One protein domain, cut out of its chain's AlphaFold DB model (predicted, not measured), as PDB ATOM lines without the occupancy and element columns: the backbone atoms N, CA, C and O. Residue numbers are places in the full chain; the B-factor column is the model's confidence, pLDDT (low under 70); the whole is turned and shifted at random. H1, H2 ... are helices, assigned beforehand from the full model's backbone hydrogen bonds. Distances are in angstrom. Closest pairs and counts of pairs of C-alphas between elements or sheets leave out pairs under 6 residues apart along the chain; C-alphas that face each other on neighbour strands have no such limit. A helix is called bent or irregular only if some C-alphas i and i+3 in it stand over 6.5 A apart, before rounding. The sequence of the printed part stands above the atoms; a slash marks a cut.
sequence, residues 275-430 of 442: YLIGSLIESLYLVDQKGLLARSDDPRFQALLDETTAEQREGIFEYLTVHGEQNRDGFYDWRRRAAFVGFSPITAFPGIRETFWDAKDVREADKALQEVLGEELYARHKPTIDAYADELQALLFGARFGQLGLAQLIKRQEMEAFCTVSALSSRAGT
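What this domain is: This is residues 275 to 430 of the 442 residues of an uncharacterized protein of Alkalilimnicola ehrlichii (UniProt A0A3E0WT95). A long helix, H7, folds back on itself, and H4 packs on both of its arms, H7a and H7b. H3 packs on H7b and on H2, H1 and H8 pack on the last part of H7b, and H9 crosses H1; residues 338 to 344 and 346 to 351, around H5 and H6, stick out, as do residues 424 to 430 of H9. The printed part has 156 residues with nine named helices, H1 to H9 in order, and no named strand: all helix, only just loose, close to compact, with a radius of gyration of the C-alphas of 18.2 A and spans of 60 by 40 by 26 A.

Where its parts are: H7, residues 359 to 397, was assigned as one helix by its hydrogen bonds but is bent: C-alphas 372 and 375 are 9.1 A apart. Its arms are H7a, residues 359 to 372, 19.6 A, and H7b, residues 375 to 397, 31.0 A and irregular, with C-alphas 380 and 383 7.4 A apart. H4 is residues 310 to 325, 22.6 A; H9 412 to 430, 26.2 A; H5 329 to 341, 19.0 A; H1 275 to 285; H2 289 to 293; H3 299 to 307; H6 352 to 355; H8 406 to 409. C-alpha 275 is at (-6.904, -20.504, -49.817) and C-alpha 430 at (4.186, -28.514, -58.503).

How they stand to each other: H4 touches H7a at a shallow tilt of 12 degrees, opposite ways, the closest C-alphas being those of Tyr 319 and Ala 365, 5.3 A. H4 touches H7b at a steep tilt of 39 degrees, the same way, closest at the C-alphas of Gly 324 and Gln 393, 5.0 A. H9 touches H1 with residues 415 to 422 alone, closest at the C-alphas of Tyr 275 and Cys 419, 5.9 A. Every O i to N i+4 pair is within hydrogen-bond range in H2, H3, H4, H7a and H9, against 6 of 7 in H1, 8 of 9 in H5 and 17 of 19 in H7b; H6 and H8 are too short for such a pair.

The domain as a whole: The two C-alphas farthest apart, those of Gly 342 and Gly 429, are 61.7 A apart. The printed part has no cut and no long link. Mean pLDDT of the printed part is 72.5, under 70 at residues 324 to 361, 400 to 402, 421 and 423 to 430.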
ATOM      1  N   TYR A 275      -7.806 -19.389 -50.085       84.56
ATOM      2  CA  TYR A 275      -6.904 -20.504 -49.817       84.56
ATOM      3  C   TYR A 275      -5.845 -20.148 -48.774       84.56
ATOM      4  O   TYR A 275      -5.674 -20.889 -47.809       84.56
ATOM      5  N   LEU A 276      -5.186 -18.993 -48.907       86.19
ATOM      6  CA  LEU A 276      -4.173 -18.537 -47.951       86.19
ATOM      7  C   LEU A 276      -4.759 -18.324 -46.553       86.19
ATOM      8  O   LEU A 276      -4.166 -18.748 -45.563       86.19
ATOM      9  N   ILE A 277      -5.936 -17.696 -46.461       88.00
ATOM     10  CA  ILE A 277      -6.621 -17.497 -45.178       88.00
ATOM     11  C   ILE A 277      -7.076 -18.840 -44.601       88.00
ATOM     12  O   ILE A 277      -6.874 -19.082 -43.416       88.00
ATOM     13  N   GLY A 278      -7.658 -19.715 -45.423       86.44
ATOM     14  CA  GLY A 278      -8.107 -21.036 -44.995       86.44
ATOM     15  C   GLY A 278      -6.955 -21.901 -44.489       86.44
ATOM     16  O   GLY A 278      -7.048 -22.437 -43.392       86.44
ATOM     17  N   SER A 279      -5.834 -21.941 -45.214       83.75
ATOM     18  CA  SER A 279      -4.622 -22.669 -44.821       83.75
ATOM     19  C   SER A 279      -3.969 -22.078 -43.569       83.75
ATOM     20  O   SER A 279      -3.514 -22.822 -42.702       83.75
ATOM     21  N   LEU A 280      -3.973 -20.747 -43.416       86.38
ATOM     22  CA  LEU A 280      -3.537 -20.111 -42.174       86.38
ATOM     23  C   LEU A 280      -4.413 -20.563 -41.003       86.38
ATOM     24  O   LEU A 280      -3.879 -20.978 -39.980       86.38
ATOM     25  N   ILE A 281      -5.739 -20.499 -41.142       83.81
ATOM     26  CA  ILE A 281      -6.677 -20.894 -40.085       83.81
ATOM     27  C   ILE A 281      -6.543 -22.388 -39.773       83.81
ATOM     28  O   ILE A 281      -6.481 -22.742 -38.600       83.81
ATOM     29  N   GLU A 282      -6.435 -23.240 -40.793       81.31
ATOM     30  CA  GLU A 282      -6.151 -24.674 -40.672       81.31
ATOM     31  C   GLU A 282      -4.864 -24.920 -39.885       81.31
ATOM     32  O   GLU A 282      -4.887 -25.653 -38.903       81.31
ATOM     33  N   SER A 283      -3.772 -24.216 -40.197       79.75
ATOM     34  CA  SER A 283      -2.499 -24.361 -39.476       79.75
ATOM     35  C   SER A 283      -2.567 -24.022 -37.980       79.75
ATOM     36  O   SER A 283      -1.689 -24.432 -37.223       79.75
ATOM     37  N   LEU A 284      -3.594 -23.284 -37.530       80.62
ATOM     38  CA  LEU A 284      -3.769 -22.968 -36.111       80.62
ATOM     39  C   LEU A 284      -4.270 -24.168 -35.301       80.62
ATOM     40  O   LEU A 284      -3.977 -24.237 -34.107       80.62
ATOM     41  N   TYR A 285      -5.030 -25.081 -35.915       78.00
ATOM     42  CA  TYR A 285      -5.653 -26.214 -35.221       78.00
ATOM     43  C   TYR A 285      -5.289 -27.590 -35.794       78.00
ATOM     44  O   TYR A 285      -5.518 -28.588 -35.115       78.00
ATOM     45  N   LEU A 286      -4.726 -27.666 -37.003       74.62
ATOM     46  CA  LEU A 286      -4.242 -28.910 -37.590       74.62
ATOM     47  C   LEU A 286      -3.074 -29.443 -36.756       74.62
ATOM     48  O   LEU A 286      -2.105 -28.733 -36.476       74.62
ATOM     49  N   VAL A 287      -3.172 -30.709 -36.365       76.94
ATOM     50  CA  VAL A 287      -2.158 -31.373 -35.554       76.94
ATOM     51  C   VAL A 287      -1.284 -32.222 -36.457       76.94
ATOM     52  O   VAL A 287      -1.669 -33.305 -36.882       76.94
ATOM     53  N   ASP A 288      -0.087 -31.727 -36.740       75.81
ATOM     54  CA  ASP A 288       0.914 -32.444 -37.518       75.81
ATOM     55  C   ASP A 288       2.298 -32.363 -36.853       75.81
ATOM     56  O   ASP A 288       2.499 -31.768 -35.785       75.81
ATOM     57  N   GLN A 289       3.299 -32.956 -37.506       78.25
ATOM     58  CA  GLN A 289       4.672 -32.925 -37.011       78.25
ATOM     59  C   GLN A 289       5.213 -31.499 -36.861       78.25
ATOM     60  O   GLN A 289       5.996 -31.247 -35.946       78.25
ATOM     61  N   LYS A 290       4.803 -30.554 -37.716       77.81
ATOM     62  CA  LYS A 290       5.239 -29.156 -37.616       77.81
ATOM     63  C   LYS A 290       4.592 -28.462 -36.423       77.81
ATOM     64  O   LYS A 290       5.288 -27.729 -35.730       77.81
ATOM     65  N   GLY A 291       3.314 -28.721 -36.150       74.75
ATOM     66  CA  GLY A 291       2.599 -28.207 -34.984       74.75
ATOM     67  C   GLY A 291       3.205 -28.691 -33.666       74.75
ATOM     68  O   GLY A 291       3.345 -27.905 -32.727       74.75
ATOM     69  N   LEU A 292       3.648 -29.952 -33.620       78.88
ATOM     70  CA  LEU A 292       4.354 -30.504 -32.461       78.88
ATOM     71  C   LEU A 292       5.775 -29.925 -32.321       78.88
ATOM     72  O   LEU A 292       6.183 -29.562 -31.221       78.88
ATOM     73  N   LEU A 293       6.506 -29.768 -33.432       81.31
ATOM     74  CA  LEU A 293       7.829 -29.128 -33.458       81.31
ATOM     75  C   LEU A 293       7.775 -27.651 -33.057       81.31
ATOM     76  O   LEU A 293       8.654 -27.187 -32.344       81.31
ATOM     77  N   ALA A 294       6.735 -26.914 -33.450       80.88
ATOM     78  CA  ALA A 294       6.548 -25.516 -33.056       80.88
ATOM     79  C   ALA A 294       6.387 -25.336 -31.534       80.88
ATOM     80  O   ALA A 294       6.495 -24.222 -31.029       80.88
ATOM     81  N   ARG A 295       6.134 -26.429 -30.803       83.44
ATOM     82  CA  ARG A 295       6.017 -26.472 -29.342       83.44
ATOM     83  C   ARG A 295       7.270 -27.015 -28.648       83.44
ATOM     84  O   ARG A 295       7.250 -27.163 -27.430       83.44
ATOM     85  N   SER A 296       8.360 -27.281 -29.375       83.00
ATOM     86  CA  SER A 296       9.590 -27.852 -28.801       83.00
ATOM     87  C   SER A 296      10.275 -26.961 -27.759       83.00
ATOM     88  O   SER A 296      11.152 -27.436 -27.050       83.00
ATOM     89  N   ASP A 297       9.890 -25.685 -27.657       87.00
ATOM     90  CA  ASP A 297      10.369 -24.780 -26.604       87.00
ATOM     91  C   ASP A 297       9.910 -25.214 -25.200       87.00
ATOM     92  O   ASP A 297      10.552 -24.877 -24.203       87.00
ATOM     93  N   ASP A 298       8.810 -25.969 -25.098       88.44
ATOM     94  CA  ASP A 298       8.397 -26.609 -23.852       88.44
ATOM     95  C   ASP A 298       9.126 -27.961 -23.700       88.44
ATOM     96  O   ASP A 298       8.926 -28.865 -24.524       88.44
ATOM     97  N   PRO A 299       9.918 -28.156 -22.624       91.62
ATOM     98  CA  PRO A 299      10.677 -29.386 -22.398       91.62
ATOM     99  C   PRO A 299       9.831 -30.664 -22.432       91.62
ATOM    100  O   PRO A 299      10.346 -31.735 -22.748       91.62
ATOM    101  N   ARG A 300       8.532 -30.576 -22.116       90.62
ATOM    102  CA  ARG A 300       7.610 -31.719 -22.155       90.62
ATOM    103  C   ARG A 300       7.334 -32.180 -23.583       90.62
ATOM    104  O   ARG A 300       7.287 -33.379 -23.835       90.62
ATOM    105  N   PHE A 301       7.168 -31.240 -24.512       88.69
ATOM    106  CA  PHE A 301       6.947 -31.540 -25.928       88.69
ATOM    107  C   PHE A 301       8.251 -31.929 -26.625       88.69
ATOM    108  O   PHE A 301       8.236 -32.789 -27.500       88.69
ATOM    109  N   GLN A 302       9.385 -31.370 -26.194       90.31
ATOM    110  CA  GLN A 302      10.695 -31.832 -26.648       90.31
ATOM    111  C   GLN A 302      10.952 -33.292 -26.240       90.31
ATOM    112  O   GLN A 302      11.290 -34.109 -27.090       90.31
ATOM    113  N   ALA A 303      10.696 -33.651 -24.977       91.44
ATOM    114  CA  ALA A 303      10.811 -35.035 -24.517       91.44
ATOM    115  C   ALA A 303       9.854 -35.978 -25.267       91.44
ATOM    116  O   ALA A 303      10.238 -37.090 -25.617       91.44
ATOM    117  N   LEU A 304       8.629 -35.528 -25.566       90.50
ATOM    118  CA  LEU A 304       7.692 -36.282 -26.399       90.50
ATOM    119  C   LEU A 304       8.276 -36.563 -27.791       90.50
ATOM    120  O   LEU A 304       8.175 -37.686 -28.268       90.50
ATOM    121  N   LEU A 305       8.898 -35.571 -28.435       89.50
ATOM    122  CA  LEU A 305       9.508 -35.710 -29.763       89.50
ATOM    123  C   LEU A 305      10.728 -36.638 -29.764       89.50
ATOM    124  O   LEU A 305      10.875 -37.439 -30.686       89.50
ATOM    125  N   ASP A 306      11.582 -36.530 -28.746       92.06
ATOM    126  CA  ASP A 306      12.826 -37.298 -28.642       92.06
ATOM    127  C   ASP A 306      12.572 -38.774 -28.289       92.06
ATOM    128  O   ASP A 306      13.309 -39.659 -28.724       92.06
ATOM    129  N   GLU A 307      11.520 -39.052 -27.513       93.62
ATOM    130  CA  GLU A 307      11.203 -40.395 -27.011       93.62
ATOM    131  C   GLU A 307      10.216 -41.179 -27.895       93.62
ATOM    132  O   GLU A 307       9.983 -42.358 -27.625       93.62
ATOM    133  N   THR A 308       9.642 -40.568 -28.941       91.06
ATOM    134  CA  THR A 308       8.639 -41.217 -29.808       91.06
ATOM    135  C   THR A 308       9.097 -41.412 -31.257       91.06
ATOM    136  O   THR A 308       9.678 -40.535 -31.912       91.06
ATOM    137  N   THR A 309       8.789 -42.586 -31.812       92.19
ATOM    138  CA  THR A 309       9.038 -42.903 -33.227       92.19
ATOM    139  C   THR A 309       8.071 -42.159 -34.159       92.19
ATOM    140  O   THR A 309       7.120 -41.518 -33.717       92.19
ATOM    141  N   ALA A 310       8.310 -42.222 -35.474       87.44
ATOM    142  CA  ALA A 310       7.406 -41.621 -36.459       87.44
ATOM    143  C   ALA A 310       5.994 -42.239 -36.407       87.44
ATOM    144  O   ALA A 310       5.020 -41.496 -36.368       87.44
ATOM    145  N   GLU A 311       5.899 -43.570 -36.312       88.06
ATOM    146  CA  GLU A 311       4.628 -44.304 -36.178       88.06
ATOM    147  C   GLU A 311       3.893 -43.933 -34.880       88.06
ATOM    148  O   GLU A 311       2.687 -43.710 -34.868       88.06
ATOM    149  N   GLN A 312       4.631 -43.783 -33.776       91.44
ATOM    150  CA  GLN A 312       4.056 -43.357 -32.500       91.44
ATOM    151  C   GLN A 312       3.509 -41.931 -32.541       91.44
ATOM    152  O   GLN A 312       2.470 -41.644 -31.946       91.44
ATOM    153  N   ARG A 313       4.190 -41.034 -33.261       91.06
ATOM    154  CA  ARG A 313       3.737 -39.654 -33.462       91.06
ATOM    155  C   ARG A 313       2.487 -39.574 -34.324       91.06
ATOM    156  O   ARG A 313       1.631 -38.751 -34.032       91.06
ATOM    157  N   GLU A 314       2.349 -40.450 -35.313       86.88
ATOM    158  CA  GLU A 314       1.126 -40.562 -36.110       86.88
ATOM    159  C   GLU A 314      -0.077 -40.946 -35.236       86.88
ATOM    160  O   GLU A 314      -1.077 -40.231 -35.237       86.88
ATOM    161  N   GLY A 315       0.066 -41.955 -34.366       87.12
ATOM    162  CA  GLY A 315      -0.983 -42.309 -33.398       87.12
ATOM    163  C   GLY A 315      -1.323 -41.183 -32.405       87.12
ATOM    164  O   GLY A 315      -2.481 -41.010 -32.024       87.12
ATOM    165  N   ILE A 316      -0.340 -40.360 -32.016       89.50
ATOM    166  CA  ILE A 316      -0.584 -39.146 -31.216       89.50
ATOM    167  C   ILE A 316      -1.413 -38.121 -32.007       89.50
ATOM    168  O   ILE A 316      -2.332 -37.526 -31.443       89.50
ATOM    169  N   PHE A 317      -1.118 -37.903 -33.292       87.44
ATOM    170  CA  PHE A 317      -1.868 -36.963 -34.134       87.44
ATOM    171  C   PHE A 317      -3.308 -37.420 -34.370       87.44
ATOM    172  O   PHE A 317      -4.218 -36.593 -34.295       87.44
ATOM    173  N   GLU A 318      -3.533 -38.720 -34.569       85.31
ATOM    174  CA  GLU A 318      -4.879 -39.295 -34.665       85.31
ATOM    175  C   GLU A 318      -5.679 -39.052 -33.380       85.31
ATOM    176  O   GLU A 318      -6.793 -38.525 -33.433       85.31
ATOM    177  N   TYR A 319      -5.087 -39.342 -32.215       86.62
ATOM    178  CA  TYR A 319      -5.722 -39.069 -30.925       86.62
ATOM    179  C   TYR A 319      -6.068 -37.586 -30.752       86.62
ATOM    180  O   TYR A 319      -7.190 -37.249 -30.374       86.62
ATOM    181  N   LEU A 320      -5.115 -36.693 -31.028       84.44
ATOM    182  CA  LEU A 320      -5.300 -35.251 -30.871       84.44
ATOM    183  C   LEU A 320      -6.347 -34.690 -31.839       84.44
ATOM    184  O   LEU A 320      -7.093 -33.795 -31.450       84.44
ATOM    185  N   THR A 321      -6.438 -35.233 -33.053       81.06
ATOM    186  CA  THR A 321      -7.476 -34.872 -34.029       81.06
ATOM    187  C   THR A 321      -8.848 -35.282 -33.504       81.06
ATOM    188  O   THR A 321      -9.702 -34.422 -33.293       81.06
ATOM    189  N   VAL A 322      -9.036 -36.565 -33.167       78.19
ATOM    190  CA  VAL A 322     -10.316 -37.080 -32.651       78.19
ATOM    191  C   VAL A 322     -10.735 -36.339 -31.380       78.19
ATOM    192  O   VAL A 322     -11.883 -35.922 -31.251       78.19
ATOM    193  N   HIS A 323      -9.811 -36.136 -30.439       73.06
ATOM    194  CA  HIS A 323     -10.104 -35.479 -29.167       73.06
ATOM    195  C   HIS A 323     -10.305 -33.960 -29.314       73.06
ATOM    196  O   HIS A 323     -11.146 -33.383 -28.620       73.06
ATOM    197  N   GLY A 324      -9.556 -33.302 -30.201       67.44
ATOM    198  CA  GLY A 324      -9.687 -31.872 -30.490       67.44
ATOM    199  C   GLY A 324     -11.001 -31.525 -31.191       67.44
ATOM    200  O   GLY A 324     -11.559 -30.455 -30.949       67.44
ATOM    201  N   GLU A 325     -11.535 -32.437 -32.004       68.31
ATOM    202  CA  GLU A 325     -12.793 -32.264 -32.738       68.31
ATOM    203  C   GLU A 325     -14.049 -32.476 -31.894       68.31
ATOM    204  O   GLU A 325     -15.126 -31.998 -32.264       68.31
ATOM    205  N   GLN A 326     -13.935 -33.127 -30.734       66.50
ATOM    206  CA  GLN A 326     -15.087 -33.328 -29.865       66.50
ATOM    207  C   GLN A 326     -15.573 -32.004 -29.281       66.50
ATOM    208  O   GLN A 326     -14.901 -31.368 -28.460       66.50
ATOM    209  N   ASN A 327     -16.794 -31.611 -29.646       53.75
ATOM    210  CA  ASN A 327     -17.437 -30.447 -29.058       53.75
ATOM    211  C   ASN A 327     -17.866 -30.746 -27.605       53.75
ATOM    212  O   ASN A 327     -18.899 -31.368 -27.345       53.75
ATOM    213  N   ARG A 328     -17.097 -30.254 -26.623       49.66
ATOM    214  CA  ARG A 328     -17.433 -30.341 -25.187       49.66
ATOM    215  C   ARG A 328     -18.522 -29.363 -24.728       49.66
ATOM    216  O   ARG A 328     -18.737 -29.251 -23.517       49.66
ATOM    217  N   ASP A 329     -19.271 -28.711 -25.617       42.66
ATOM    218  CA  ASP A 329     -20.463 -27.948 -25.213       42.66
ATOM    219  C   ASP A 329     -21.467 -28.815 -24.428       42.66
ATOM    220  O   ASP A 329     -22.080 -28.342 -23.468       42.66
ATOM    221  N   GLY A 330     -21.539 -30.123 -24.711       43.16
ATOM    222  CA  GLY A 330     -22.300 -31.070 -23.886       43.16
ATOM    223  C   GLY A 330     -21.767 -31.214 -22.450       43.16
ATOM    224  O   GLY A 330     -22.539 -31.424 -21.516       43.16
ATOM    225  N   PHE A 331     -20.457 -31.051 -22.232       39.97
ATOM    226  CA  PHE A 331     -19.802 -31.223 -20.933       39.97
ATOM    227  C   PHE A 331     -19.899 -29.971 -20.038       39.97
ATOM    228  O   PHE A 331     -20.120 -30.077 -18.828       39.97
ATOM    229  N   TYR A 332     -19.779 -28.767 -20.600       41.81
ATOM    230  CA  TYR A 332     -19.924 -27.535 -19.811       41.81
ATOM    231  C   TYR A 332     -21.390 -27.206 -19.474       41.81
ATOM    232  O   TYR A 332     -21.652 -26.652 -18.401       41.81
ATOM    233  N   ASP A 333     -22.353 -27.625 -20.304       41.69
ATOM    234  CA  ASP A 333     -23.786 -27.586 -19.972       41.69
ATOM    235  C   ASP A 333     -24.155 -28.592 -18.855       41.69
ATOM    236  O   ASP A 333     -24.945 -28.291 -17.952       41.69
ATOM    237  N   TRP A 334     -23.500 -29.760 -18.815       42.91
ATOM    238  CA  TRP A 334     -23.721 -30.787 -17.783       42.91
ATOM    239  C   TRP A 334     -23.258 -30.348 -16.389       42.91
ATOM    240  O   TRP A 334     -24.017 -30.478 -15.424       42.91
ATOM    241  N   ARG A 335     -22.042 -29.791 -16.258       40.66
ATOM    242  CA  ARG A 335     -21.538 -29.297 -14.960       40.66
ATOM    243  C   ARG A 335     -22.438 -28.196 -14.394       40.66
ATOM    244  O   ARG A 335     -22.613 -28.125 -13.179       40.66
ATOM    245  N   ARG A 336     -23.061 -27.388 -15.263       44.69
ATOM    246  CA  ARG A 336     -24.061 -26.377 -14.882       44.69
ATOM    247  C   ARG A 336     -25.365 -26.991 -14.392       44.69
ATOM    248  O   ARG A 336     -25.849 -26.584 -13.340       44.69
ATOM    249  N   ARG A 337     -25.921 -27.977 -15.102       39.16
ATOM    250  CA  ARG A 337     -27.146 -28.662 -14.659       39.16
ATOM    251  C   ARG A 337     -26.914 -29.434 -13.361       39.16
ATOM    252  O   ARG A 337     -27.702 -29.293 -12.436       39.16
ATOM    253  N   ALA A 338     -25.804 -30.154 -13.226       40.56
ATOM    254  CA  ALA A 338     -25.491 -30.935 -12.028       40.56
ATOM    255  C   ALA A 338     -25.233 -30.077 -10.778       40.56
ATOM    256  O   ALA A 338     -25.676 -30.438  -9.687       40.56
ATOM    257  N   ALA A 339     -24.581 -28.918 -10.931       44.25
ATOM    258  CA  ALA A 339     -24.390 -27.968  -9.835       44.25
ATOM    259  C   ALA A 339     -25.703 -27.296  -9.385       44.25
ATOM    260  O   ALA A 339     -25.800 -26.870  -8.237       44.25
ATOM    261  N   PHE A 340     -26.721 -27.222 -10.254       40.00
ATOM    262  CA  PHE A 340     -28.010 -26.596  -9.944       40.00
ATOM    263  C   PHE A 340     -28.996 -27.528  -9.212       40.00
ATOM    264  O   PHE A 340     -29.844 -27.030  -8.476       40.00
ATOM    265  N   VAL A 341     -28.907 -28.860  -9.374       42.03
ATOM    266  CA  VAL A 341     -29.922 -29.803  -8.832       42.03
ATOM    267  C   VAL A 341     -29.452 -30.697  -7.676       42.03
ATOM    268  O   VAL A 341     -30.262 -31.440  -7.129       42.03
ATOM    269  N   GLY A 342     -28.180 -30.653  -7.267       35.66
ATOM    270  CA  GLY A 342     -27.705 -31.337  -6.051       35.66
ATOM    271  C   GLY A 342     -27.913 -32.865  -6.000       35.66
ATOM    272  O   GLY A 342     -27.882 -33.437  -4.915       35.66
ATOM    273  N   PHE A 343     -28.130 -33.532  -7.142       40.69
ATOM    274  CA  PHE A 343     -28.415 -34.970  -7.239       40.69
ATOM    275  C   PHE A 343     -27.673 -35.641  -8.406       40.69
ATOM    276  O   PHE A 343     -27.334 -34.997  -9.400       40.69
ATOM    277  N   SER A 344     -27.454 -36.958  -8.289       41.72
ATOM    278  CA  SER A 344     -26.872 -37.791  -9.353       41.72
ATOM    279  C   SER A 344     -27.810 -37.849 -10.576       41.72
ATOM    280  O   SER A 344     -28.977 -38.217 -10.418       41.72
ATOM    281  N   PRO A 345     -27.355 -37.519 -11.800       39.75
ATOM    282  CA  PRO A 345     -28.245 -37.342 -12.951       39.75
ATOM    283  C   PRO A 345     -28.548 -38.619 -13.737       39.75
ATOM    284  O   PRO A 345     -29.471 -38.604 -14.549       39.75
ATOM    285  N   ILE A 346     -27.838 -39.728 -13.494       44.81
ATOM    286  CA  ILE A 346     -28.090 -41.016 -14.178       44.81
ATOM    287  C   ILE A 346     -29.538 -41.484 -13.948       44.81
ATOM    288  O   ILE A 346     -30.120 -42.170 -14.783       44.81
ATOM    289  N   THR A 347     -30.141 -41.066 -12.837       44.50
ATOM    290  CA  THR A 347     -31.510 -41.411 -12.446       44.50
ATOM    291  C   THR A 347     -32.577 -40.409 -12.895       44.50
ATOM    292  O   THR A 347     -33.752 -40.755 -12.858       44.50
ATOM    293  N   ALA A 348     -32.219 -39.184 -13.300       43.91
ATOM    294  CA  ALA A 348     -33.195 -38.102 -13.496       43.91
ATOM    295  C   ALA A 348     -33.659 -37.909 -14.952       43.91
ATOM    296  O   ALA A 348     -34.764 -37.419 -15.169       43.91
ATOM    297  N   PHE A 349     -32.860 -38.304 -15.950       43.03
ATOM    298  CA  PHE A 349     -33.182 -38.076 -17.366       43.03
ATOM    299  C   PHE A 349     -32.772 -39.277 -18.239       43.03
ATOM    300  O   PHE A 349     -31.605 -39.381 -18.626       43.03
ATOM    301  N   PRO A 350     -33.708 -40.179 -18.595       39.97
ATOM    302  CA  PRO A 350     -33.394 -41.451 -19.260       39.97
ATOM    303  C   PRO A 350     -32.852 -41.338 -20.697       39.97
ATOM    304  O   PRO A 350     -32.402 -42.342 -21.235       39.97
ATOM    305  N   GLY A 351     -32.867 -40.148 -21.314       41.03
ATOM    306  CA  GLY A 351     -32.372 -39.906 -22.681       41.03
ATOM    307  C   GLY A 351     -31.022 -39.183 -22.773       41.03
ATOM    308  O   GLY A 351     -30.436 -39.114 -23.844       41.03
ATOM    309  N   ILE A 352     -30.475 -38.672 -21.662       42.28
ATOM    310  CA  ILE A 352     -29.176 -37.966 -21.674       42.28
ATOM    311  C   ILE A 352     -28.027 -38.925 -21.996       42.28
ATOM    312  O   ILE A 352     -27.009 -38.527 -22.551       42.28
ATOM    313  N   ARG A 353     -28.207 -40.218 -21.712       37.59
ATOM    314  CA  ARG A 353     -27.220 -41.243 -22.038       37.59
ATOM    315  C   ARG A 353     -26.899 -41.260 -23.535       37.59
ATOM    316  O   ARG A 353     -25.764 -41.557 -23.852       37.59
ATOM    317  N   GLU A 354     -27.837 -40.894 -24.415       36.28
ATOM    318  CA  GLU A 354     -27.649 -40.884 -25.873       36.28
ATOM    319  C   GLU A 354     -26.775 -39.719 -26.380       36.28
ATOM    320  O   GLU A 354     -26.002 -39.903 -27.311       36.28
ATOM    321  N   THR A 355     -26.772 -38.567 -25.699       42.53
ATOM    322  CA  THR A 355     -25.880 -37.420 -25.995       42.53
ATOM    323  C   THR A 355     -24.474 -37.574 -25.393       42.53
ATOM    324  O   THR A 355     -23.581 -36.785 -25.676       42.53
ATOM    325  N   PHE A 356     -24.264 -38.586 -24.546       42.06
ATOM    326  CA  PHE A 356     -22.980 -38.912 -23.908       42.06
ATOM    327  C   PHE A 356     -22.062 -39.791 -24.787       42.06
ATOM    328  O   PHE A 356     -20.937 -40.088 -24.378       42.06
ATOM    329  N   TRP A 357     -22.529 -40.245 -25.960       38.31
ATOM    330  CA  TRP A 357     -21.853 -41.272 -26.767       38.31
ATOM    331  C   TRP A 357     -20.792 -40.786 -27.758       38.31
ATOM    332  O   TRP A 357     -20.211 -41.639 -28.418       38.31
ATOM    333  N   ASP A 358     -20.405 -39.509 -27.757       49.38
ATOM    334  CA  ASP A 358     -19.127 -39.104 -28.376       49.38
ATOM    335  C   ASP A 358     -17.916 -39.626 -27.576       49.38
ATOM    336  O   ASP A 358     -16.831 -39.797 -28.108       49.38
ATOM    337  N   ALA A 359     -18.072 -40.031 -26.311       56.81
ATOM    338  CA  ALA A 359     -16.965 -40.624 -25.550       56.81
ATOM    339  C   ALA A 359     -16.476 -41.981 -26.097       56.81
ATOM    340  O   ALA A 359     -15.464 -42.485 -25.612       56.81
ATOM    341  N   LYS A 360     -17.194 -42.623 -27.032       63.72
ATOM    342  CA  LYS A 360     -16.760 -43.901 -27.609       63.72
ATOM    343  C   LYS A 360     -15.520 -43.700 -28.477       63.72
ATOM    344  O   LYS A 360     -14.532 -44.380 -28.229       63.72
ATOM    345  N   ASP A 361     -15.545 -42.723 -29.374       69.62
ATOM    346  CA  ASP A 361     -14.461 -42.490 -30.330       69.62
ATOM    347  C   ASP A 361     -13.203 -41.984 -29.621       69.62
ATOM    348  O   ASP A 361     -12.115 -42.486 -29.873       69.62
ATOM    349  N   VAL A 362     -13.341 -41.102 -28.620       72.25
ATOM    350  CA  VAL A 362     -12.202 -40.709 -27.769       72.25
ATOM    351  C   VAL A 362     -11.677 -41.870 -26.929       72.25
ATOM    352  O   VAL A 362     -10.472 -41.977 -26.754       72.25
ATOM    353  N   ARG A 363     -12.529 -42.770 -26.415       76.56
ATOM    354  CA  ARG A 363     -12.051 -43.965 -25.688       76.56
ATOM    355  C   ARG A 363     -11.374 -44.974 -26.608       76.56
ATOM    356  O   ARG A 363     -10.475 -45.676 -26.162       76.56
ATOM    357  N   GLU A 364     -11.842 -45.106 -27.841       82.62
ATOM    358  CA  GLU A 364     -11.224 -45.967 -28.849       82.62
ATOM    359  C   GLU A 364      -9.888 -45.381 -29.305       82.62
ATOM    360  O   GLU A 364      -8.896 -46.104 -29.295       82.62
ATOM    361  N   ALA A 365      -9.823 -44.072 -29.554       83.25
ATOM    362  CA  ALA A 365      -8.581 -43.357 -29.830       83.25
ATOM    363  C   ALA A 365      -7.600 -43.421 -28.647       83.25
ATOM    364  O   ALA A 365      -6.405 -43.597 -28.847       83.25
ATOM    365  N   ASP A 366      -8.085 -43.324 -27.407       85.81
ATOM    366  CA  ASP A 366      -7.260 -43.433 -26.196       85.81
ATOM    367  C   ASP A 366      -6.661 -44.838 -26.033       85.81
ATOM    368  O   ASP A 366      -5.483 -44.984 -25.710       85.81
ATOM    369  N   LYS A 367      -7.448 -45.882 -26.327       88.69
ATOM    370  CA  LYS A 367      -6.950 -47.263 -26.374       88.69
ATOM    371  C   LYS A 367      -5.931 -47.464 -27.489       88.69
ATOM    372  O   LYS A 367      -4.881 -48.038 -27.229       88.69
ATOM    373  N   ALA A 368      -6.220 -46.975 -28.694       90.12
ATOM    374  CA  ALA A 368      -5.297 -47.049 -29.822       90.12
ATOM    375  C   ALA A 368      -3.976 -46.333 -29.497       90.12
ATOM    376  O   ALA A 368      -2.899 -46.877 -29.723       90.12
ATOM    377  N   LEU A 369      -4.047 -45.162 -28.857       91.81
ATOM    378  CA  LEU A 369      -2.877 -44.430 -28.382       91.81
ATOM    379  C   LEU A 369      -2.073 -45.240 -27.355       91.81
ATOM    380  O   LEU A 369      -0.844 -45.285 -27.431       91.81
ATOM    381  N   GLN A 370      -2.745 -45.888 -26.399       92.88
ATOM    382  CA  GLN A 370      -2.092 -46.745 -25.407       92.88
ATOM    383  C   GLN A 370      -1.410 -47.959 -26.054       92.88
ATOM    384  O   GLN A 370      -0.305 -48.321 -25.652       92.88
ATOM    385  N   GLU A 371      -2.037 -48.573 -27.056       93.12
ATOM    386  CA  GLU A 371      -1.468 -49.694 -27.810       93.12
ATOM    387  C   GLU A 371      -0.229 -49.274 -28.613       93.12
ATOM    388  O   GLU A 371       0.778 -49.982 -28.596       93.12
ATOM    389  N   VAL A 372      -0.271 -48.104 -29.257       93.94
ATOM    390  CA  VAL A 372       0.822 -47.575 -30.087       93.94
ATOM    391  C   VAL A 372       2.022 -47.115 -29.249       93.94
ATOM    392  O   VAL A 372       3.175 -47.393 -29.589       93.94
ATOM    393  N   LEU A 373       1.781 -46.410 -28.140       90.94
ATOM    394  CA  LEU A 373       2.854 -45.911 -27.273       90.94
ATOM    395  C   LEU A 373       3.398 -46.987 -26.322       90.94
ATOM    396  O   LEU A 373       4.559 -46.922 -25.920       90.94
ATOM    397  N   GLY A 374       2.584 -47.978 -25.961       93.25
ATOM    398  CA  GLY A 374       2.875 -48.900 -24.866       93.25
ATOM    399  C   GLY A 374       2.724 -48.236 -23.491       93.25
ATOM    400  O   GLY A 374       2.712 -47.012 -23.360       93.25
ATOM    401  N   GLU A 375       2.609 -49.045 -22.432       90.75
ATOM    402  CA  GLU A 375       2.223 -48.550 -21.098       90.75
ATOM    403  C   GLU A 375       3.171 -47.488 -20.520       90.75
ATOM    404  O   GLU A 375       2.708 -46.524 -19.909       90.75
ATOM    405  N   GLU A 376       4.485 -47.635 -20.713       91.19
ATOM    406  CA  GLU A 376       5.478 -46.742 -20.106       91.19
ATOM    407  C   GLU A 376       5.468 -45.343 -20.741       91.19
ATOM    408  O   GLU A 376       5.394 -44.338 -20.027       91.19
ATOM    409  N   LEU A 377       5.504 -45.267 -22.077       92.25
ATOM    410  CA  LEU A 377       5.467 -43.991 -22.799       92.25
ATOM    411  C   LEU A 377       4.085 -43.345 -22.701       92.25
ATOM    412  O   LEU A 377       4.006 -42.134 -22.500       92.25
ATOM    413  N   TYR A 378       3.009 -44.138 -22.768       92.12
ATOM    414  CA  TYR A 378       1.651 -43.641 -22.570       92.12
ATOM    415  C   TYR A 378       1.516 -42.985 -21.193       92.12
ATOM    416  O   TYR A 378       1.168 -41.811 -21.111       92.12
ATOM    417  N   ALA A 379       1.879 -43.672 -20.106       91.94
ATOM    418  CA  ALA A 379       1.767 -43.108 -18.760       91.94
ATOM    419  C   ALA A 379       2.611 -41.833 -18.570       91.94
ATOM    420  O   ALA A 379       2.187 -40.912 -17.868       91.94
ATOM    421  N   ARG A 380       3.793 -41.765 -19.198       92.88
ATOM    422  CA  ARG A 380       4.695 -40.607 -19.123       92.88
ATOM    423  C   ARG A 380       4.154 -39.391 -19.873       92.88
ATOM    424  O   ARG A 380       4.193 -38.283 -19.342       92.88
ATOM    425  N   HIS A 381       3.666 -39.596 -21.094       93.81
ATOM    426  CA  HIS A 381       3.370 -38.511 -22.034       93.81
ATOM    427  C   HIS A 381       1.893 -38.133 -22.118       93.81
ATOM    428  O   HIS A 381       1.577 -37.025 -22.557       93.81
ATOM    429  N   LYS A 382       0.984 -38.985 -21.634       90.19
ATOM    430  CA  LYS A 382      -0.462 -38.728 -21.643       90.19
ATOM    431  C   LYS A 382      -0.863 -37.364 -21.068       90.19
ATOM    432  O   LYS A 382      -1.652 -36.689 -21.722       90.19
ATOM    433  N   PRO A 383      -0.313 -36.886 -19.933       88.25
ATOM    434  CA  PRO A 383      -0.670 -35.565 -19.413       88.25
ATOM    435  C   PRO A 383      -0.320 -34.415 -20.370       88.25
ATOM    436  O   PRO A 383      -1.047 -33.429 -20.435       88.25
ATOM    437  N   THR A 384       0.787 -34.533 -21.108       89.81
ATOM    438  CA  THR A 384       1.218 -33.534 -22.101       89.81
ATOM    439  C   THR A 384       0.316 -33.573 -23.332       89.81
ATOM    440  O   THR A 384      -0.111 -32.525 -23.813       89.81
ATOM    441  N   ILE A 385      -0.017 -34.778 -23.807       88.31
ATOM    442  CA  ILE A 385      -0.920 -34.986 -24.945       88.31
ATOM    443  C   ILE A 385      -2.326 -34.457 -24.610       88.31
ATOM    444  O   ILE A 385      -2.906 -33.720 -25.399       88.31
ATOM    445  N   ASP A 386      -2.850 -34.744 -23.416       84.00
ATOM    446  CA  ASP A 386      -4.164 -34.257 -22.974       84.00
ATOM    447  C   ASP A 386      -4.205 -32.741 -22.808       84.00
ATOM    448  O   ASP A 386      -5.182 -32.107 -23.203       84.00
ATOM    449  N   ALA A 387      -3.132 -32.142 -22.281       84.12
ATOM    450  CA  ALA A 387      -3.024 -30.690 -22.204       84.12
ATOM    451  C   ALA A 387      -3.087 -30.050 -23.599       84.12
ATOM    452  O   ALA A 387      -3.777 -29.049 -23.782       84.12
ATOM    453  N   TYR A 388      -2.426 -30.650 -24.595       86.06
ATOM    454  CA  TYR A 388      -2.504 -30.162 -25.969       86.06
ATOM    455  C   TYR A 388      -3.908 -30.344 -26.563       86.06
ATOM    456  O   TYR A 388      -4.437 -29.434 -27.201       86.06
ATOM    457  N   ALA A 389      -4.552 -31.479 -26.299       82.19
ATOM    458  CA  ALA A 389      -5.920 -31.726 -26.738       82.19
ATOM    459  C   ALA A 389      -6.906 -30.691 -26.160       82.19
ATOM    460  O   ALA A 389      -7.764 -30.173 -26.877       82.19
ATOM    461  N   ASP A 390      -6.757 -30.340 -24.878       78.75
ATOM    462  CA  ASP A 390      -7.560 -29.306 -24.219       78.75
ATOM    463  C   ASP A 390      -7.280 -27.900 -24.798       78.75
ATOM    464  O   ASP A 390      -8.208 -27.101 -24.949       78.75
ATOM    465  N   GLU A 391      -6.032 -27.587 -25.169       82.06
ATOM    466  CA  GLU A 391      -5.678 -26.332 -25.857       82.06
ATOM    467  C   GLU A 391      -6.335 -26.219 -27.239       82.06
ATOM    468  O   GLU A 391      -6.899 -25.173 -27.569       82.06
ATOM    469  N   LEU A 392      -6.299 -27.289 -28.039       80.62
ATOM    470  CA  LEU A 392      -6.938 -27.341 -29.359       80.62
ATOM    471  C   LEU A 392      -8.449 -27.159 -29.249       80.62
ATOM    472  O   LEU A 392      -9.055 -26.392 -29.996       80.62
ATOM    473  N   GLN A 393      -9.054 -27.804 -28.258       76.81
ATOM    474  CA  GLN A 393     -10.473 -27.662 -27.983       76.81
ATOM    475  C   GLN A 393     -10.834 -26.229 -27.570       76.81
ATOM    476  O   GLN A 393     -11.816 -25.664 -28.055       76.81
ATOM    477  N   ALA A 394     -10.028 -25.620 -26.700       79.31
ATOM    478  CA  ALA A 394     -10.205 -24.234 -26.288       79.31
ATOM    479  C   ALA A 394     -10.059 -23.254 -27.465       79.31
ATOM    480  O   ALA A 394     -10.767 -22.248 -27.514       79.31
ATOM    481  N   LEU A 395      -9.179 -23.548 -28.424       82.81
ATOM    482  CA  LEU A 395      -9.024 -22.774 -29.653       82.81
ATOM    483  C   LEU A 395     -10.244 -22.922 -30.582       82.81
ATOM    484  O   LEU A 395     -10.753 -21.929 -31.107       82.81
ATOM    485  N   LEU A 396     -10.732 -24.150 -30.773       78.19
ATOM    486  CA  LEU A 396     -11.831 -24.458 -31.689       78.19
ATOM    487  C   LEU A 396     -13.192 -23.989 -31.170       78.19
ATOM    488  O   LEU A 396     -13.967 -23.424 -31.941       78.19
ATOM    489  N   PHE A 397     -13.472 -24.171 -29.879       76.00
ATOM    490  CA  PHE A 397     -14.803 -23.943 -29.295       76.00
ATOM    491  C   PHE A 397     -14.847 -22.817 -28.251       76.00
ATOM    492  O   PHE A 397     -15.929 -22.399 -27.847       76.00
ATOM    493  N   GLY A 398     -13.688 -22.277 -27.866       74.81
ATOM    494  CA  GLY A 398     -13.555 -21.229 -26.857       74.81
ATOM    495  C   GLY A 398     -13.139 -21.788 -25.493       74.81
ATOM    496  O   GLY A 398     -13.620 -22.822 -25.036       74.81
ATOM    497  N   ALA A 399     -12.243 -21.082 -24.796       72.69
ATOM    498  CA  ALA A 399     -11.719 -21.528 -23.501       72.69
ATOM    499  C   ALA A 399     -12.694 -21.291 -22.332       72.69
ATOM    500  O   ALA A 399     -12.553 -21.881 -21.256       72.69
ATOM    501  N   ARG A 400     -13.644 -20.358 -22.489       69.00
ATOM    502  CA  ARG A 400     -14.570 -19.917 -21.436       69.00
ATOM    503  C   ARG A 400     -15.938 -19.572 -22.007       69.00
ATOM    504  O   ARG A 400     -16.093 -19.267 -23.182       69.00
ATOM    505  N   PHE A 401     -16.929 -19.518 -21.121       51.31
ATOM    506  CA  PHE A 401     -18.275 -19.088 -21.480       51.31
ATOM    507  C   PHE A 401     -18.289 -17.698 -22.127       51.31
ATOM    508  O   PHE A 401     -17.741 -16.745 -21.572       51.31
ATOM    509  N   GLY A 402     -18.957 -17.598 -23.277       59.41
ATOM    510  CA  GLY A 402     -19.075 -16.362 -24.048       59.41
ATOM    511  C   GLY A 402     -17.833 -16.009 -24.869       59.41
ATOM    512  O   GLY A 402     -17.869 -15.013 -25.585       59.41
ATOM    513  N   GLN A 403     -16.753 -16.795 -24.790       72.00
ATOM    514  CA  GLN A 403     -15.652 -16.691 -25.742       72.00
ATOM    515  C   GLN A 403     -15.999 -17.489 -26.992       72.00
ATOM    516  O   GLN A 403     -16.384 -18.651 -26.892       72.00
ATOM    517  N   LEU A 404     -15.858 -16.849 -28.149       73.88
ATOM    518  CA  LEU A 404     -16.042 -17.507 -29.432       73.88
ATOM    519  C   LEU A 404     -14.782 -18.303 -29.776       73.88
ATOM    520  O   LEU A 404     -13.677 -17.759 -29.717       73.88
ATOM    521  N   GLY A 405     -14.952 -19.574 -30.126       79.06
ATOM    522  CA  GLY A 405     -13.896 -20.386 -30.729       79.06
ATOM    523  C   GLY A 405     -13.841 -20.223 -32.248       79.06
ATOM    524  O   GLY A 405     -14.777 -19.698 -32.859       79.06
ATOM    525  N   LEU A 406     -12.765 -20.702 -32.879       81.50
ATOM    526  CA  LEU A 406     -12.608 -20.647 -34.337       81.50
ATOM    527  C   LEU A 406     -13.803 -21.263 -35.077       81.50
ATOM    528  O   LEU A 406     -14.302 -20.648 -36.015       81.50
ATOM    529  N   ALA A 407     -14.324 -22.406 -34.617       77.25
ATOM    530  CA  ALA A 407     -15.437 -23.116 -35.255       77.25
ATOM    531  C   ALA A 407     -16.758 -22.321 -35.273       77.25
ATOM    532  O   ALA A 407     -17.664 -22.655 -36.030       77.25
ATOM    533  N   GLN A 408     -16.875 -21.268 -34.458       78.56
ATOM    534  CA  GLN A 408     -18.032 -20.364 -34.444       78.56
ATOM    535  C   GLN A 408     -17.833 -19.135 -35.345       78.56
ATOM    536  O   GLN A 408     -18.799 -18.451 -35.678       78.56
ATOM    537  N   LEU A 409     -16.587 -18.838 -35.727       83.75
ATOM    538  CA  LEU A 409     -16.219 -17.707 -36.584       83.75
ATOM    539  C   LEU A 409     -16.105 -18.102 -38.059       83.75
ATOM    540  O   LEU A 409     -16.198 -17.240 -38.933       83.75
ATOM    541  N   ILE A 410     -15.896 -19.390 -38.334       80.88
ATOM    542  CA  ILE A 410     -15.687 -19.922 -39.679       80.88
ATOM    543  C   ILE A 410     -16.667 -21.048 -39.979       80.88
ATOM    544  O   ILE A 410     -17.067 -21.813 -39.104       80.88
ATOM    545  N   LYS A 411     -16.972 -21.227 -41.261       81.94
ATOM    546  CA  LYS A 411     -17.603 -22.449 -41.749       81.94
ATOM    547  C   LYS A 411     -16.535 -23.519 -41.990       81.94
ATOM    548  O   LYS A 411     -16.081 -23.700 -43.116       81.94
ATOM    549  N   ARG A 412     -16.094 -24.174 -40.913       78.31
ATOM    550  CA  ARG A 412     -14.884 -25.021 -40.900       78.31
ATOM    551  C   ARG A 412     -14.911 -26.124 -41.963       78.31
ATOM    552  O   ARG A 412     -13.993 -26.174 -42.764       78.31
ATOM    553  N   GLN A 413     -15.986 -26.910 -42.036       78.00
ATOM    554  CA  GLN A 413     -16.101 -28.002 -43.014       78.00
ATOM    555  C   GLN A 413     -16.059 -27.509 -44.470       78.00
ATOM    556  O   GLN A 413     -15.388 -28.108 -45.304       78.00
ATOM    557  N   GLU A 414     -16.742 -26.398 -44.781       76.94
ATOM    558  CA  GLU A 414     -16.704 -25.799 -46.125       76.94
ATOM    559  C   GLU A 414     -15.286 -25.303 -46.465       76.94
ATOM    560  O   GLU A 414     -14.813 -25.477 -47.587       76.94
ATOM    561  N   MET A 415     -14.592 -24.714 -45.488       85.12
ATOM    562  CA  MET A 415     -13.216 -24.241 -45.639       85.12
ATOM    563  C   MET A 415     -12.219 -25.396 -45.812       85.12
ATOM    564  O   MET A 415     -11.401 -25.336 -46.722       85.12
ATOM    565  N   GLU A 416     -12.279 -26.437 -44.978       76.56
ATOM    566  CA  GLU A 416     -11.406 -27.618 -45.058       76.56
ATOM    567  C   GLU A 416     -11.578 -28.348 -46.393       76.56
ATOM    568  O   GLU A 416     -10.590 -28.690 -47.046       76.56
ATOM    569  N   ALA A 417     -12.825 -28.520 -46.847       76.06
ATOM    570  CA  ALA A 417     -13.113 -29.093 -48.158       76.06
ATOM    571  C   ALA A 417     -12.477 -28.257 -49.280       76.06
ATOM    572  O   ALA A 417     -11.773 -28.795 -50.135       76.06
ATOM    573  N   PHE A 418     -12.647 -26.932 -49.235       80.94
ATOM    574  CA  PHE A 418     -12.043 -26.019 -50.203       80.94
ATOM    575  C   PHE A 418     -10.503 -26.054 -50.179       80.94
ATOM    576  O   PHE A 418      -9.871 -26.141 -51.234       80.94
ATOM    577  N   CYS A 419      -9.884 -26.020 -48.995       77.69
ATOM    578  CA  CYS A 419      -8.430 -26.084 -48.827       77.69
ATOM    579  C   CYS A 419      -7.860 -27.415 -49.321       77.69
ATOM    580  O   CYS A 419      -6.832 -27.413 -49.994       77.69
ATOM    581  N   THR A 420      -8.544 -28.530 -49.064       72.94
ATOM    582  CA  THR A 420      -8.135 -29.861 -49.532       72.94
ATOM    583  C   THR A 420      -8.144 -29.937 -51.058       72.94
ATOM    584  O   THR A 420      -7.141 -30.326 -51.662       72.94
ATOM    585  N   VAL A 421      -9.239 -29.505 -51.693       68.88
ATOM    586  CA  VAL A 421      -9.359 -29.465 -53.160       68.88
ATOM    587  C   VAL A 421      -8.294 -28.544 -53.755       68.88
ATOM    588  O   VAL A 421      -7.541 -28.957 -54.636       68.88
ATOM    589  N   SER A 422      -8.135 -27.337 -53.207       71.62
ATOM    590  CA  SER A 422      -7.141 -26.357 -53.662       71.62
ATOM    591  C   SER A 422      -5.689 -26.821 -53.467       71.62
ATOM    592  O   SER A 422      -4.830 -26.518 -54.294       71.62
ATOM    593  N   ALA A 423      -5.388 -27.574 -52.405       66.81
ATOM    594  CA  ALA A 423      -4.057 -28.126 -52.152       66.81
ATOM    595  C   ALA A 423      -3.711 -29.285 -53.099       66.81
ATOM    596  O   ALA A 423      -2.560 -29.416 -53.518       66.81
ATOM    597  N   LEU A 424      -4.686 -30.132 -53.445       60.03
ATOM    598  CA  LEU A 424      -4.515 -31.188 -54.451       60.03
ATOM    599  C   LEU A 424      -4.247 -30.584 -55.828       60.03
ATOM    600  O   LEU A 424      -3.300 -30.973 -56.511       60.03
ATOM    601  N   SER A 425      -5.040 -29.577 -56.162       58.97
ATOM    602  CA  SER A 425      -4.884 -28.694 -57.301       58.97
ATOM    603  C   SER A 425      -3.455 -28.109 -57.363       58.97
ATOM    604  O   SER A 425      -2.704 -28.395 -58.297       58.97
ATOM    605  N   SER A 426      -2.989 -27.384 -56.341       54.38
ATOM    606  CA  SER A 426      -1.647 -26.766 -56.356       54.38
ATOM    607  C   SER A 426      -0.483 -27.776 -56.353       54.38
ATOM    608  O   SER A 426       0.563 -27.536 -56.973       54.38
ATOM    609  N   ARG A 427      -0.648 -28.941 -55.706       50.28
ATOM    610  CA  ARG A 427       0.336 -30.042 -55.717       50.28
ATOM    611  C   ARG A 427       0.441 -30.742 -57.067       50.28
ATOM    612  O   ARG A 427       1.544 -31.128 -57.452       50.28
ATOM    613  N   ALA A 428      -0.665 -30.893 -57.791       48.53
ATOM    614  CA  ALA A 428      -0.643 -31.444 -59.141       48.53
ATOM    615  C   ALA A 428       0.162 -30.549 -60.105       48.53
ATOM    616  O   ALA A 428       0.924 -31.067 -60.921       48.53
ATOM    617  N   GLY A 429       0.108 -29.224 -59.922       43.41
ATOM    618  CA  GLY A 429       0.965 -28.270 -60.636       43.41
ATOM    619  C   GLY A 429       2.455 -28.353 -60.270       43.41
ATOM    620  O   GLY A 429       3.326 -28.338 -61.138       43.41
ATOM    621  N   THR A 430       2.784 -28.502 -58.983       38.03
ATOM    622  CA  THR A 430       4.186 -28.514 -58.503       38.03
ATOM    623  C   THR A 430       4.897 -29.865 -58.643       38.03
ATOM    624  O   THR A 430       6.125 -29.905 -58.784       38.03
TER     625      THR A 430